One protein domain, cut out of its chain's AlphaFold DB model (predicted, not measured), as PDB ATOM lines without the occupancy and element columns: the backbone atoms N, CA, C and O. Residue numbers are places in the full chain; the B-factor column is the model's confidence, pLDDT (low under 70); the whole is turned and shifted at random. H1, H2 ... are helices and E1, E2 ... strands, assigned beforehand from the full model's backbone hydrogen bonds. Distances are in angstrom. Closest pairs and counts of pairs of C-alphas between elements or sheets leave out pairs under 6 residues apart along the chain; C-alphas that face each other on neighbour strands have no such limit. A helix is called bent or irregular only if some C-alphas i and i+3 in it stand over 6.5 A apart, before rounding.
ATOM      1  N   GLN A 134      21.691  30.111 -15.608       89.62
ATOM      2  CA  GLN A 134      20.507  29.289 -15.409       89.62
ATOM      3  C   GLN A 134      20.903  27.921 -14.847       89.62
ATOM      4  O   GLN A 134      21.599  27.144 -15.505       89.62
ATOM      5  N   LYS A 135      20.415  27.594 -13.649       89.06
ATOM      6  CA  LYS A 135      20.516  26.257 -13.057       89.06
ATOM      7  C   LYS A 135      19.113  25.673 -12.965       89.06
ATOM      8  O   LYS A 135      18.269  26.178 -12.233       89.06
ATOM      9  N   GLN A 136      18.858  24.610 -13.727       84.81
ATOM     10  CA  GLN A 136      17.517  24.027 -13.873       84.81
ATOM     11  C   GLN A 136      16.483  25.087 -14.324       84.81
ATOM     12  O   GLN A 136      16.557  25.578 -15.454       84.81
ATOM     13  N   SER A 137      15.542  25.451 -13.452       82.31
ATOM     14  CA  SER A 137      14.460  26.413 -13.710       82.31
ATOM     15  C   SER A 137      14.642  27.729 -12.950       82.31
ATOM     16  O   SER A 137      13.687  28.486 -12.797       82.31
ATOM     17  N   GLU A 138      15.842  28.001 -12.443       87.19
ATOM     18  CA  GLU A 138      16.132  29.202 -11.663       87.19
ATOM     19  C   GLU A 138      17.354  29.933 -12.218       87.19
ATOM     20  O   GLU A 138      18.316  29.323 -12.698       87.19
ATOM     21  N   LEU A 139      17.301  31.263 -12.151       88.56
ATOM     22  CA  LEU A 139      18.455  32.115 -12.400       88.56
ATOM     23  C   LEU A 139      19.191  32.348 -11.088       88.56
ATOM     24  O   LEU A 139      18.608  32.831 -10.119       88.56
ATOM     25  N   ILE A 140      20.482  32.034 -11.079       90.44
ATOM     26  CA  ILE A 140      21.348  32.216  -9.918       90.44
ATOM     27  C   ILE A 140      22.622  32.961 -10.308       90.44
ATOM     28  O   ILE A 140      23.110  32.852 -11.433       90.44
ATOM     29  N   SER A 141      23.185  33.719  -9.368       89.88
ATOM     30  CA  SER A 141      24.475  34.380  -9.572       89.88
ATOM     31  C   SER A 141      25.577  33.348  -9.778       89.88
ATOM     32  O   SER A 141      25.719  32.406  -8.985       89.88
ATOM     33  N   ALA A 142      26.391  33.563 -10.808       90.94
ATOM     34  CA  ALA A 142      27.476  32.674 -11.171       90.94
ATOM     35  C   ALA A 142      28.420  32.410  -9.984       90.94
ATOM     36  O   ALA A 142      28.607  33.287  -9.134       90.94
ATOM     37  N   PRO A 143      28.984  31.199  -9.875       90.44
ATOM     38  CA  PRO A 143      30.061  30.893  -8.932       90.44
ATOM     39  C   PRO A 143      31.238  31.866  -9.120       90.44
ATOM     40  O   PRO A 143      31.482  32.339 -10.231       90.44
ATOM     41  N   LEU A 144      31.944  32.192  -8.036       90.25
ATOM     42  CA  LEU A 144      33.039  33.171  -8.064       90.25
ATOM     43  C   LEU A 144      34.203  32.692  -8.945       90.25
ATOM     44  O   LEU A 144      34.875  33.481  -9.597       90.25
ATOM     45  N   GLU A 145      34.376  31.380  -9.018       89.62
ATOM     46  CA  GLU A 145      35.284  30.642  -9.885       89.62
ATOM     47  C   GLU A 145      35.176  31.087 -11.354       89.62
ATOM     48  O   GLU A 145      36.186  31.243 -12.042       89.62
ATOM     49  N   ALA A 146      33.956  31.361 -11.831       90.38
ATOM     50  CA  ALA A 146      33.715  31.814 -13.201       90.38
ATOM     51  C   ALA A 146      34.274  33.227 -13.470       90.38
ATOM     52  O   ALA A 146      34.517  33.577 -14.627       90.38
ATOM     53  N   ALA A 147      34.528  34.027 -12.428       90.62
ATOM     54  CA  ALA A 147      35.209  35.316 -12.556       90.62
ATOM     55  C   ALA A 147      36.694  35.153 -12.938       90.62
ATOM     56  O   ALA A 147      37.268  36.018 -13.594       90.62
ATOM     57  N   LEU A 148      37.321  34.038 -12.542       88.56
ATOM     58  CA  LEU A 148      38.742  33.776 -12.786       88.56
ATOM     59  C   LEU A 148      39.015  32.951 -14.043       88.56
ATOM     60  O   LEU A 148      40.147  32.936 -14.520       88.56
ATOM     61  N   LEU A 149      38.001  32.284 -14.593       87.75
ATOM     62  CA  LEU A 149      38.149  31.376 -15.730       87.75
ATOM     63  C   LEU A 149      38.868  31.983 -16.959       87.75
ATOM     64  O   LEU A 149      39.688  31.277 -17.543       87.75
ATOM     65  N   PRO A 150      38.653  33.255 -17.365       87.69
ATOM     66  CA  PRO A 150      39.415  33.848 -18.473       87.69
ATOM     67  C   PRO A 150      40.907  34.045 -18.168       87.69
ATOM     68  O   PRO A 150      41.712  34.175 -19.088       87.69
ATOM     69  N   TYR A 151      41.268  34.106 -16.886       86.94
ATOM     70  CA  TYR A 151      42.591  34.507 -16.402       86.94
ATOM     71  C   TYR A 151      43.419  33.327 -15.880       86.94
ATOM     72  O   TYR A 151      44.595  33.495 -15.558       86.94
ATOM     73  N   TYR A 152      42.831  32.131 -15.800       87.00
ATOM     74  CA  TYR A 152      43.488  30.932 -15.300       87.00
ATOM     75  C   TYR A 152      43.189  29.715 -16.179       87.00
ATOM     76  O   TYR A 152      42.039  29.334 -16.384       87.00
ATOM     77  N   ILE A 153      44.256  29.065 -16.647       82.94
ATOM     78  CA  ILE A 153      44.195  27.811 -17.397       82.94
ATOM     79  C   ILE A 153      44.978  26.759 -16.616       82.94
ATOM     80  O   ILE A 153      46.178  26.910 -16.376       82.94
ATOM     81  N   SER A 154      44.301  25.678 -16.228       81.50
ATOM     82  CA  SER A 154      44.947  24.572 -15.523       81.50
ATOM     83  C   SER A 154      45.886  23.814 -16.465       81.50
ATOM     84  O   SER A 154      45.515  23.480 -17.588       81.50
ATOM     85  N   GLN A 155      47.091  23.475 -16.001       74.06
ATOM     86  CA  GLN A 155      48.038  22.693 -16.805       74.06
ATOM     87  C   GLN A 155      47.574  21.250 -17.053       74.06
ATOM     88  O   GLN A 155      47.957  20.672 -18.066       74.06
ATOM     89  N   SER A 156      46.770  20.666 -16.155       72.06
ATOM     90  CA  SER A 156      46.362  19.257 -16.246       72.06
ATOM     91  C   SER A 156      45.263  19.010 -17.280       72.06
ATOM     92  O   SER A 156      45.298  18.000 -17.976       72.06
ATOM     93  N   VAL A 157      44.299  19.929 -17.390       69.50
ATOM     94  CA  VAL A 157      43.082  19.758 -18.213       69.50
ATOM     95  C   VAL A 157      42.771  20.957 -19.114       69.50
ATOM     96  O   VAL A 157      42.059  20.822 -20.108       69.50
ATOM     97  N   GLY A 158      43.338  22.129 -18.820       64.44
ATOM     98  CA  GLY A 158      42.908  23.407 -19.391       64.44
ATOM     99  C   GLY A 158      43.235  23.604 -20.872       64.44
ATOM    100  O   GLY A 158      42.557  24.380 -21.536       64.44
ATOM    101  N   TRP A 159      44.209  22.875 -21.427       66.75
ATOM    102  CA  TRP A 159      44.539  22.951 -22.859       66.75
ATOM    103  C   TRP A 159      43.548  22.204 -23.759       66.75
ATOM    104  O   TRP A 159      43.420  22.539 -24.934       66.75
ATOM    105  N   VAL A 160      42.835  21.214 -23.214       66.94
ATOM    106  CA  VAL A 160      41.802  20.449 -23.935       66.94
ATOM    107  C   VAL A 160      40.414  20.986 -23.587       66.94
ATOM    108  O   VAL A 160      39.570  21.176 -24.464       66.94
ATOM    109  N   TYR A 161      40.203  21.309 -22.311       71.94
ATOM    110  CA  TYR A 161      38.940  21.793 -21.777       71.94
ATOM    111  C   TYR A 161      39.171  23.082 -20.987       71.94
ATOM    112  O   TYR A 161      39.186  23.090 -19.763       71.94
ATOM    113  N   ILE A 162      39.315  24.208 -21.696       66.19
ATOM    114  CA  ILE A 162      39.534  25.539 -21.088       66.19
ATOM    115  C   ILE A 162      38.499  25.830 -19.990       66.19
ATOM    116  O   ILE A 162      38.841  26.368 -18.940       66.19
ATOM    117  N   ARG A 163      37.251  25.389 -20.202       69.62
ATOM    118  CA  ARG A 163      36.114  25.550 -19.279       69.62
ATOM    119  C   ARG A 163      36.111  24.593 -18.078       69.62
ATOM    120  O   ARG A 163      35.229  24.720 -17.245       69.62
ATOM    121  N   GLU A 164      37.061  23.667 -17.993       73.25
ATOM    122  CA  GLU A 164      37.254  22.748 -16.859       73.25
ATOM    123  C   GLU A 164      38.513  23.113 -16.050       73.25
ATOM    124  O   GLU A 164      38.956  22.354 -15.193       73.25
ATOM    125  N   SER A 165      39.114  24.282 -16.317       71.50
ATOM    126  CA  SER A 165      40.301  24.753 -15.590       71.50
ATOM    127  C   SER A 165      40.013  25.068 -14.120       71.50
ATOM    128  O   SER A 165      40.893  24.879 -13.282       71.50
ATOM    129  N   ILE A 166      38.809  25.562 -13.816       77.81
ATOM    130  CA  ILE A 166      38.322  25.909 -12.475       77.81
ATOM    131  C   ILE A 166      36.791  25.859 -12.490       77.81
ATOM    132  O   ILE A 166      36.210  26.323 -13.466       77.81
ATOM    133  N   GLY A 167      36.133  25.332 -11.456       75.62
ATOM    134  CA  GLY A 167      34.675  25.183 -11.419       75.62
ATOM    135  C   GLY A 167      34.153  23.947 -12.154       75.62
ATOM    136  O   GLY A 167      34.638  23.588 -13.226       75.62
ATOM    137  N   ASP A 168      33.088  23.331 -11.627       79.44
ATOM    138  CA  ASP A 168      32.235  22.418 -12.402       79.44
ATOM    139  C   ASP A 168      30.990  23.156 -12.911       79.44
ATOM    140  O   ASP A 168      30.019  23.382 -12.179       79.44
ATOM    141  N   PHE A 169      31.015  23.539 -14.191       85.25
ATOM    142  CA  PHE A 169      29.932  24.304 -14.811       85.25
ATOM    143  C   PHE A 169      28.917  23.455 -15.585       85.25
ATOM    144  O   PHE A 169      27.995  24.007 -16.186       85.25
ATOM    145  N   ARG A 170      29.034  22.120 -15.565       82.81
ATOM    146  CA  ARG A 170      28.151  21.222 -16.337       82.81
ATOM    147  C   ARG A 170      26.684  21.291 -15.899       82.81
ATOM    148  O   ARG A 170      25.794  20.938 -16.667       82.81
ATOM    149  N   PHE A 171      26.429  21.763 -14.682       84.31
ATOM    150  CA  PHE A 171      25.087  21.907 -14.109       84.31
ATOM    151  C   PHE A 171      24.343  23.173 -14.558       84.31
ATOM    152  O   PHE A 171      23.156  23.315 -14.251       84.31
ATOM    153  N   TYR A 172      25.021  24.095 -15.247       88.88
ATOM    154  CA  TYR A 172      24.421  25.322 -15.761       88.88
ATOM    155  C   TYR A 172      24.052  25.148 -17.227       88.88
ATOM    156  O   TYR A 172      24.864  24.730 -18.056       88.88
ATOM    157  N   LYS A 173      22.811  25.491 -17.554       88.00
ATOM    158  CA  LYS A 173      22.325  25.443 -18.926       88.00
ATOM    159  C   LYS A 173      23.001  26.548 -19.740       88.00
ATOM    160  O   LYS A 173      23.102  27.669 -19.261       88.00
ATOM    161  N   ASP A 174      23.454  26.214 -20.948       87.31
ATOM    162  CA  ASP A 174      24.029  27.151 -21.924       87.31
ATOM    163  C   ASP A 174      25.226  27.987 -21.418       87.31
ATOM    164  O   ASP A 174      25.612  28.960 -22.062       87.31
ATOM    165  N   PHE A 175      25.902  27.544 -20.343       88.81
ATOM    166  CA  PHE A 175      27.019  28.254 -19.698       88.81
ATOM    167  C   PHE A 175      28.053  28.807 -20.678       88.81
ATOM    168  O   PHE A 175      28.515  29.929 -20.519       88.81
ATOM    169  N   LYS A 176      28.425  28.023 -21.699       87.31
ATOM    170  CA  LYS A 176      29.416  28.433 -22.701       87.31
ATOM    171  C   LYS A 176      29.023  29.747 -23.380       87.31
ATOM    172  O   LYS A 176      29.897  30.580 -23.586       87.31
ATOM    173  N   PHE A 177      27.762  29.882 -23.780       87.38
ATOM    174  CA  PHE A 177      27.281  31.063 -24.489       87.38
ATOM    175  C   PHE A 177      27.150  32.228 -23.518       87.38
ATOM    176  O   PHE A 177      27.778  33.251 -23.736       87.38
ATOM    177  N   ASP A 178      26.500  32.003 -22.376       88.44
ATOM    178  CA  ASP A 178      26.305  33.026 -21.343       88.44
ATOM    179  C   ASP A 178      27.621  33.640 -20.857       88.44
ATOM    180  O   ASP A 178      27.750  34.851 -20.696       88.44
ATOM    181  N   PHE A 179      28.619  32.787 -20.626       89.25
ATOM    182  CA  PHE A 179      29.951  33.200 -20.220       89.25
ATOM    183  C   PHE A 179      30.624  34.053 -21.298       89.25
ATOM    184  O   PHE A 179      31.193  35.097 -20.989       89.25
ATOM    185  N   LEU A 180      30.570  33.622 -22.562       89.19
ATOM    186  CA  LEU A 180      31.181  34.360 -23.666       89.19
ATOM    187  C   LEU A 180      30.468  35.688 -23.910       89.19
ATOM    188  O   LEU A 180      31.141  36.703 -24.046       89.19
ATOM    189  N   ASP A 181      29.138  35.700 -23.913       89.31
ATOM    190  CA  ASP A 181      28.344  36.907 -24.125       89.31
ATOM    191  C   ASP A 181      28.640  37.950 -23.045       89.31
ATOM    192  O   ASP A 181      28.830  39.122 -23.362       89.31
ATOM    193  N   TYR A 182      28.789  37.520 -21.791       90.81
ATOM    194  CA  TYR A 182      29.156  38.399 -20.682       90.81
ATOM    195  C   TYR A 182      30.547  39.024 -20.847       90.81
ATOM    196  O   TYR A 182      30.692  40.245 -20.783       90.81
ATOM    197  N   TYR A 183      31.582  38.214 -21.101       88.06
ATOM    198  CA  TYR A 183      32.954  38.725 -21.239       88.06
ATOM    199  C   TYR A 183      33.198  39.476 -22.555       88.06
ATOM    200  O   TYR A 183      34.097  40.314 -22.618       88.06
ATOM    201  N   CYS A 184      32.389  39.225 -23.586       89.06
ATOM    202  CA  CYS A 184      32.369  40.004 -24.824       89.06
ATOM    203  C   CYS A 184      31.510  41.278 -24.719       89.06
ATOM    204  O   CYS A 184      31.510  42.075 -25.656       89.06
ATOM    205  N   GLY A 185      30.779  41.479 -23.615       84.88
ATOM    206  CA  GLY A 185      29.891  42.628 -23.419       84.88
ATOM    207  C   GLY A 185      28.650  42.626 -24.321       84.88
ATOM    208  O   GLY A 185      28.131  43.694 -24.630       84.88
ATOM    209  N   ILE A 186      28.211  41.448 -24.774       82.25
ATOM    210  CA  ILE A 186      27.059  41.254 -25.669       82.25
ATOM    211  C   ILE A 186      25.739  41.259 -24.887       82.25
ATOM    212  O   ILE A 186      24.787  41.897 -25.325       82.25
ATOM    213  N   GLU A 187      25.675  40.566 -23.744       75.19
ATOM    214  CA  GLU A 187      24.512  40.571 -22.841       75.19
ATOM    215  C   GLU A 187      24.960  40.931 -21.417       75.19
ATOM    216  O   GLU A 187      25.872  40.321 -20.850       75.19
ATOM    217  N   SER A 188      24.282  41.904 -20.813       76.94
ATOM    218  CA  SER A 188      24.399  42.202 -19.385       76.94
ATOM    219  C   SER A 188      23.507  41.284 -18.545       76.94
ATOM    220  O   SER A 188      22.485  40.760 -18.997       76.94
ATOM    221  N   SER A 189      23.834  41.142 -17.260       79.50
ATOM    222  CA  SER A 189      23.026  40.351 -16.327       79.50
ATOM    223  C   SER A 189      21.581  40.837 -16.211       79.50
ATOM    224  O   SER A 189      20.666  40.025 -16.075       79.50
ATOM    225  N   HIS A 190      21.351  42.148 -16.322       80.94
ATOM    226  CA  HIS A 190      20.007  42.728 -16.322       80.94
ATOM    227  C   HIS A 190      19.199  42.330 -17.563       80.94
ATOM    228  O   HIS A 190      18.037  41.940 -17.439       80.94
ATOM    229  N   GLU A 191      19.807  42.381 -18.750       83.31
ATOM    230  CA  GLU A 191      19.161  41.964 -20.000       83.31
ATOM    231  C   GLU A 191      18.815  40.476 -19.978       83.31
ATOM    232  O   GLU A 191      17.715  40.088 -20.376       83.31
ATOM    233  N   ARG A 192      19.703  39.649 -19.418       82.62
ATOM    234  CA  ARG A 192      19.468  38.213 -19.265       82.62
ATOM    235  C   ARG A 192      18.293  37.898 -18.340       82.62
ATOM    236  O   ARG A 192      17.455  37.062 -18.680       82.62
ATOM    237  N   ILE A 193      18.206  38.572 -17.191       85.00
ATOM    238  CA  ILE A 193      17.065  38.429 -16.273       85.00
ATOM    239  C   ILE A 193      15.764  38.817 -16.986       85.00
ATOM    240  O   ILE A 193      14.776  38.086 -16.905       85.00
ATOM    241  N   ASN A 194      15.768  39.923 -17.736       86.38
ATOM    242  CA  ASN A 194      14.597  40.368 -18.492       86.38
ATOM    243  C   ASN A 194      14.177  39.345 -19.557       86.38
ATOM    244  O   ASN A 194      13.007  38.976 -19.622       86.38
ATOM    245  N   LYS A 195      15.126  38.837 -20.350       85.38
ATOM    246  CA  LYS A 195      14.891  37.795 -21.361       85.38
ATOM    247  C   LYS A 195      14.273  36.541 -20.748       85.38
ATOM    248  O   LYS A 195      13.279  36.036 -21.261       85.38
ATOM    249  N   TYR A 196      14.815  36.075 -19.624       84.94
ATOM    250  CA  TYR A 196      14.283  34.918 -18.908       84.94
ATOM    251  C   TYR A 196      12.837  35.131 -18.440       84.94
ATOM    252  O   TYR A 196      11.991  34.255 -18.630       84.94
ATOM    253  N   ASN A 197      12.536  36.301 -17.869       88.31
ATOM    254  CA  ASN A 197      11.184  36.639 -17.423       88.31
ATOM    255  C   ASN A 197      10.194  36.659 -18.596       88.31
ATOM    256  O   ASN A 197       9.127  36.056 -18.499       88.31
ATOM    257  N   LEU A 198      10.580  37.258 -19.727       90.75
ATOM    258  CA  LEU A 198       9.767  37.282 -20.947       90.75
ATOM    259  C   LEU A 198       9.552  35.880 -21.534       90.75
ATOM    260  O   LEU A 198       8.461  35.556 -22.001       90.75
ATOM    261  N   GLU A 199      10.568  35.013 -21.516       87.81
ATOM    262  CA  GLU A 199      10.422  33.624 -21.964       87.81
ATOM    263  C   GLU A 199       9.480  32.816 -21.068       87.81
ATOM    264  O   GLU A 199       8.737  31.960 -21.564       87.81
ATOM    265  N   LYS A 200       9.505  33.075 -19.758       88.69
ATOM    266  CA  LYS A 200       8.591  32.459 -18.799       88.69
ATOM    267  C   LYS A 200       7.153  32.918 -19.048       88.69
ATOM    268  O   LYS A 200       6.288  32.066 -19.239       88.69
ATOM    269  N   GLU A 201       6.930  34.224 -19.165       93.19
ATOM    270  CA  GLU A 201       5.622  34.810 -19.482       93.19
ATOM    271  C   GLU A 201       5.076  34.273 -20.814       93.19
ATOM    272  O   GLU A 201       3.939  33.812 -20.902       93.19
ATOM    273  N   LYS A 202       5.919  34.206 -21.853       94.12
ATOM    274  CA  LYS A 202       5.550  33.622 -23.150       94.12
ATOM    275  C   LYS A 202       5.101  32.163 -23.029       94.12
ATOM    276  O   LYS A 202       4.188  31.744 -23.742       94.12
ATOM    277  N   LYS A 203       5.752  31.363 -22.177       92.19
ATOM    278  CA  LYS A 203       5.353  29.966 -21.941       92.19
ATOM    279  C   LYS A 203       4.019  29.874 -21.208       92.19
ATOM    280  O   LYS A 203       3.220  29.020 -21.580       92.19
ATOM    281  N   GLU A 204       3.790  30.728 -20.214       93.62
ATOM    282  CA  GLU A 204       2.535  30.797 -19.457       93.62
ATOM    283  C   GLU A 204       1.369  31.179 -20.377       93.62
ATOM    284  O   GLU A 204       0.434  30.395 -20.534       93.62
ATOM    285  N   LEU A 205       1.496  32.283 -21.119       95.12
ATOM    286  CA  LEU A 205       0.502  32.710 -22.112       95.12
ATOM    287  C   LEU A 205       0.286  31.656 -23.209       95.12
ATOM    288  O   LEU A 205      -0.837  31.390 -23.634       95.12
ATOM    289  N   GLY A 206       1.360  31.010 -23.670       94.88
ATOM    290  CA  GLY A 206       1.271  29.926 -24.646       94.88
ATOM    291  C   GLY A 206       0.546  28.686 -24.111       94.88
ATOM    292  O   GLY A 206      -0.103  27.975 -24.880       94.88
ATOM    293  N   PHE A 207       0.643  28.411 -22.810       93.56
ATOM    294  CA  PHE A 207      -0.107  27.344 -22.153       93.56
ATOM    295  C   PHE A 207      -1.586  27.711 -22.001       93.56
ATOM    296  O   PHE A 207      -2.436  26.895 -22.356       93.56
ATOM    297  N   GLU A 208      -1.898  28.936 -21.572       92.62
ATOM    298  CA  GLU A 208      -3.274  29.444 -21.500       92.62
ATOM    299  C   GLU A 208      -3.966  29.397 -22.864       92.62
ATOM    300  O   GLU A 208      -5.062  28.854 -22.983       92.62
ATOM    301  N   LEU A 209      -3.295  29.856 -23.925       92.31
ATOM    302  CA  LEU A 209      -3.808  29.760 -25.295       92.31
ATOM    303  C   LEU A 209      -4.107  28.315 -25.698       92.31
ATOM    304  O   LEU A 209      -5.149  28.038 -26.286       92.31
ATOM    305  N   LYS A 210      -3.220  27.368 -25.369       91.75
ATOM    306  CA  LYS A 210      -3.469  25.945 -25.638       91.75
ATOM    307  C   LYS A 210      -4.661  25.416 -24.849       91.75
ATOM    308  O   LYS A 210      -5.421  24.622 -25.395       91.75
ATOM    309  N   GLN A 211      -4.838  25.836 -23.596       89.44
ATOM    310  CA  GLN A 211      -6.009  25.462 -22.809       89.44
ATOM    311  C   GLN A 211      -7.290  26.017 -23.430       89.44
ATOM    312  O   GLN A 211      -8.217  25.241 -23.649       89.44
ATOM    313  N   LEU A 212      -7.321  27.305 -23.781       85.62
ATOM    314  CA  LEU A 212      -8.456  27.945 -24.451       85.62
ATOM    315  C   LEU A 212      -8.802  27.247 -25.769       85.62
ATOM    316  O   LEU A 212      -9.949  26.850 -25.957       85.62
ATOM    317  N   ASN A 213      -7.805  26.988 -26.617       83.06
ATOM    318  CA  ASN A 213      -7.992  26.224 -27.851       83.06
ATOM    319  C   ASN A 213      -8.504  24.807 -27.563       83.06
ATOM    320  O   ASN A 213      -9.355  24.306 -28.281       83.06
ATOM    321  N   SER A 214      -8.046  24.158 -26.487       83.50
ATOM    322  CA  SER A 214      -8.544  22.830 -26.113       83.50
ATOM    323  C   SER A 214      -9.991  22.844 -25.603       83.50
ATOM    324  O   SER A 214     -10.717  21.873 -25.808       83.50
ATOM    325  N   TYR A 215     -10.420  23.922 -24.935       79.69
ATOM    326  CA  TYR A 215     -11.812  24.121 -24.526       79.69
ATOM    327  C   TYR A 215     -12.704  24.358 -25.739       79.69
ATOM    328  O   TYR A 215     -13.766  23.748 -25.840       79.69
ATOM    329  N   GLU A 216     -12.241  25.188 -26.673       68.38
ATOM    330  CA  GLU A 216     -12.855  25.340 -27.988       68.38
ATOM    331  C   GLU A 216     -12.918  23.997 -28.721       68.38
ATOM    332  O   GLU A 216     -13.948  23.649 -29.291       68.38
ATOM    333  N   ASP A 217     -11.863  23.184 -28.639       69.06
ATOM    334  CA  ASP A 217     -11.810  21.920 -29.352       69.06
ATOM    335  C   ASP A 217     -12.763  20.853 -28.822       69.06
ATOM    336  O   ASP A 217     -13.290  20.073 -29.619       69.06
ATOM    337  N   LYS A 218     -12.949  20.814 -27.499       72.75
ATOM    338  CA  LYS A 218     -13.784  19.836 -26.790       72.75
ATOM    339  C   LYS A 218     -15.258  20.216 -26.751       72.75
ATOM    340  O   LYS A 218     -16.089  19.336 -26.549       72.75
ATOM    341  N   ASN A 219     -15.583  21.500 -26.884       72.19
ATOM    342  CA  ASN A 219     -16.960  21.963 -26.850       72.19
ATOM    343  C   ASN A 219     -17.500  22.091 -28.281       72.19
ATOM    344  O   ASN A 219     -17.344  23.119 -28.943       72.19
TER     345      ASN A 219
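What this domain is: This is residues 134 to 219 of the 360 residues of an uncharacterized protein of Halomonas sp. (UniProt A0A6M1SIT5). A long straight helix, H3, runs out like an arm from a small, loosely built head, and residues 201 to 219, of which 201 to 218 belong to H3, stick out free. The head holds the short strand E1, the short helices H1 and H2, and a long loop, residues 152 to 174, that folds back between H1 and H2. The printed part has 86 residues, with one named strand and three named helices in the order E1, H1, H2, H3; E1 pairs with no named strand, and the class is mostly helix. The whole is extended, with a radius of gyration of the C-alphas of 18.7 A, and spans 66 by 24 by 17 A, a rod whose length the arm helps to make.

How they stand to each other: Begin with H3, residues 189 to 218, which touches no helix. Look back along the chain to H2, residues 175 to 183: it is close to H3 but not clearly touching, and their closest C-alphas, those of Tyr 182 and Ser 189, are 7.8 A apart. H2 and H3 stand at a steep tilt of 44 degrees and run opposite ways. Next find E1, residues 138 to 141; its closest C-alpha to H3 is that of Leu 139, 7.5 A from the C-alpha of Ile 193. H1, residues 145 to 151, is near H2, with 8 pairs of C-alphas within 10 A, the closest at 8.1 A. H1 and H3 are apart, and so are E1 and H2. In H2 and H3 every O i to N i+4 pair is within hydrogen-bond range; in H1 it is 1 of 3, beside 2 of 4 O i to N i+3 pairs.

Where its parts are: Find C-alpha 189 at (23.026, 40.351, -16.327); from there H3 runs 43.4 A to C-alpha 218 at (-13.784, 19.836, -26.790), and it is not bent. H2 begins at C-alpha 175, at (27.019, 28.254, -19.698), and covers 12.1 A. H1 measures 10.5 A from C-alpha 145 to C-alpha 151 and is irregular: C-alphas 147 and 150 are 7.4 A apart. E1 begins at C-alpha 138, at (16.132, 29.202, -11.663), and is 10.0 A long.

The domain as a whole: The two C-alphas farthest apart are those of Gln 155 and Asn 219, at 65.8 A. Without the stretch that stands free, the body has 67 residues and spans 41 by 24 by 18 A. The printed part has no cut. The link from H1 to H2, 23 residues, is long; those from E1 to H1 and from H2 to H3 are tight. The mean pLDDT of the printed part is 84.1; look for values under 70 at residues 157 to 160, 162 to 163 and 216 to 217 of this predicted model.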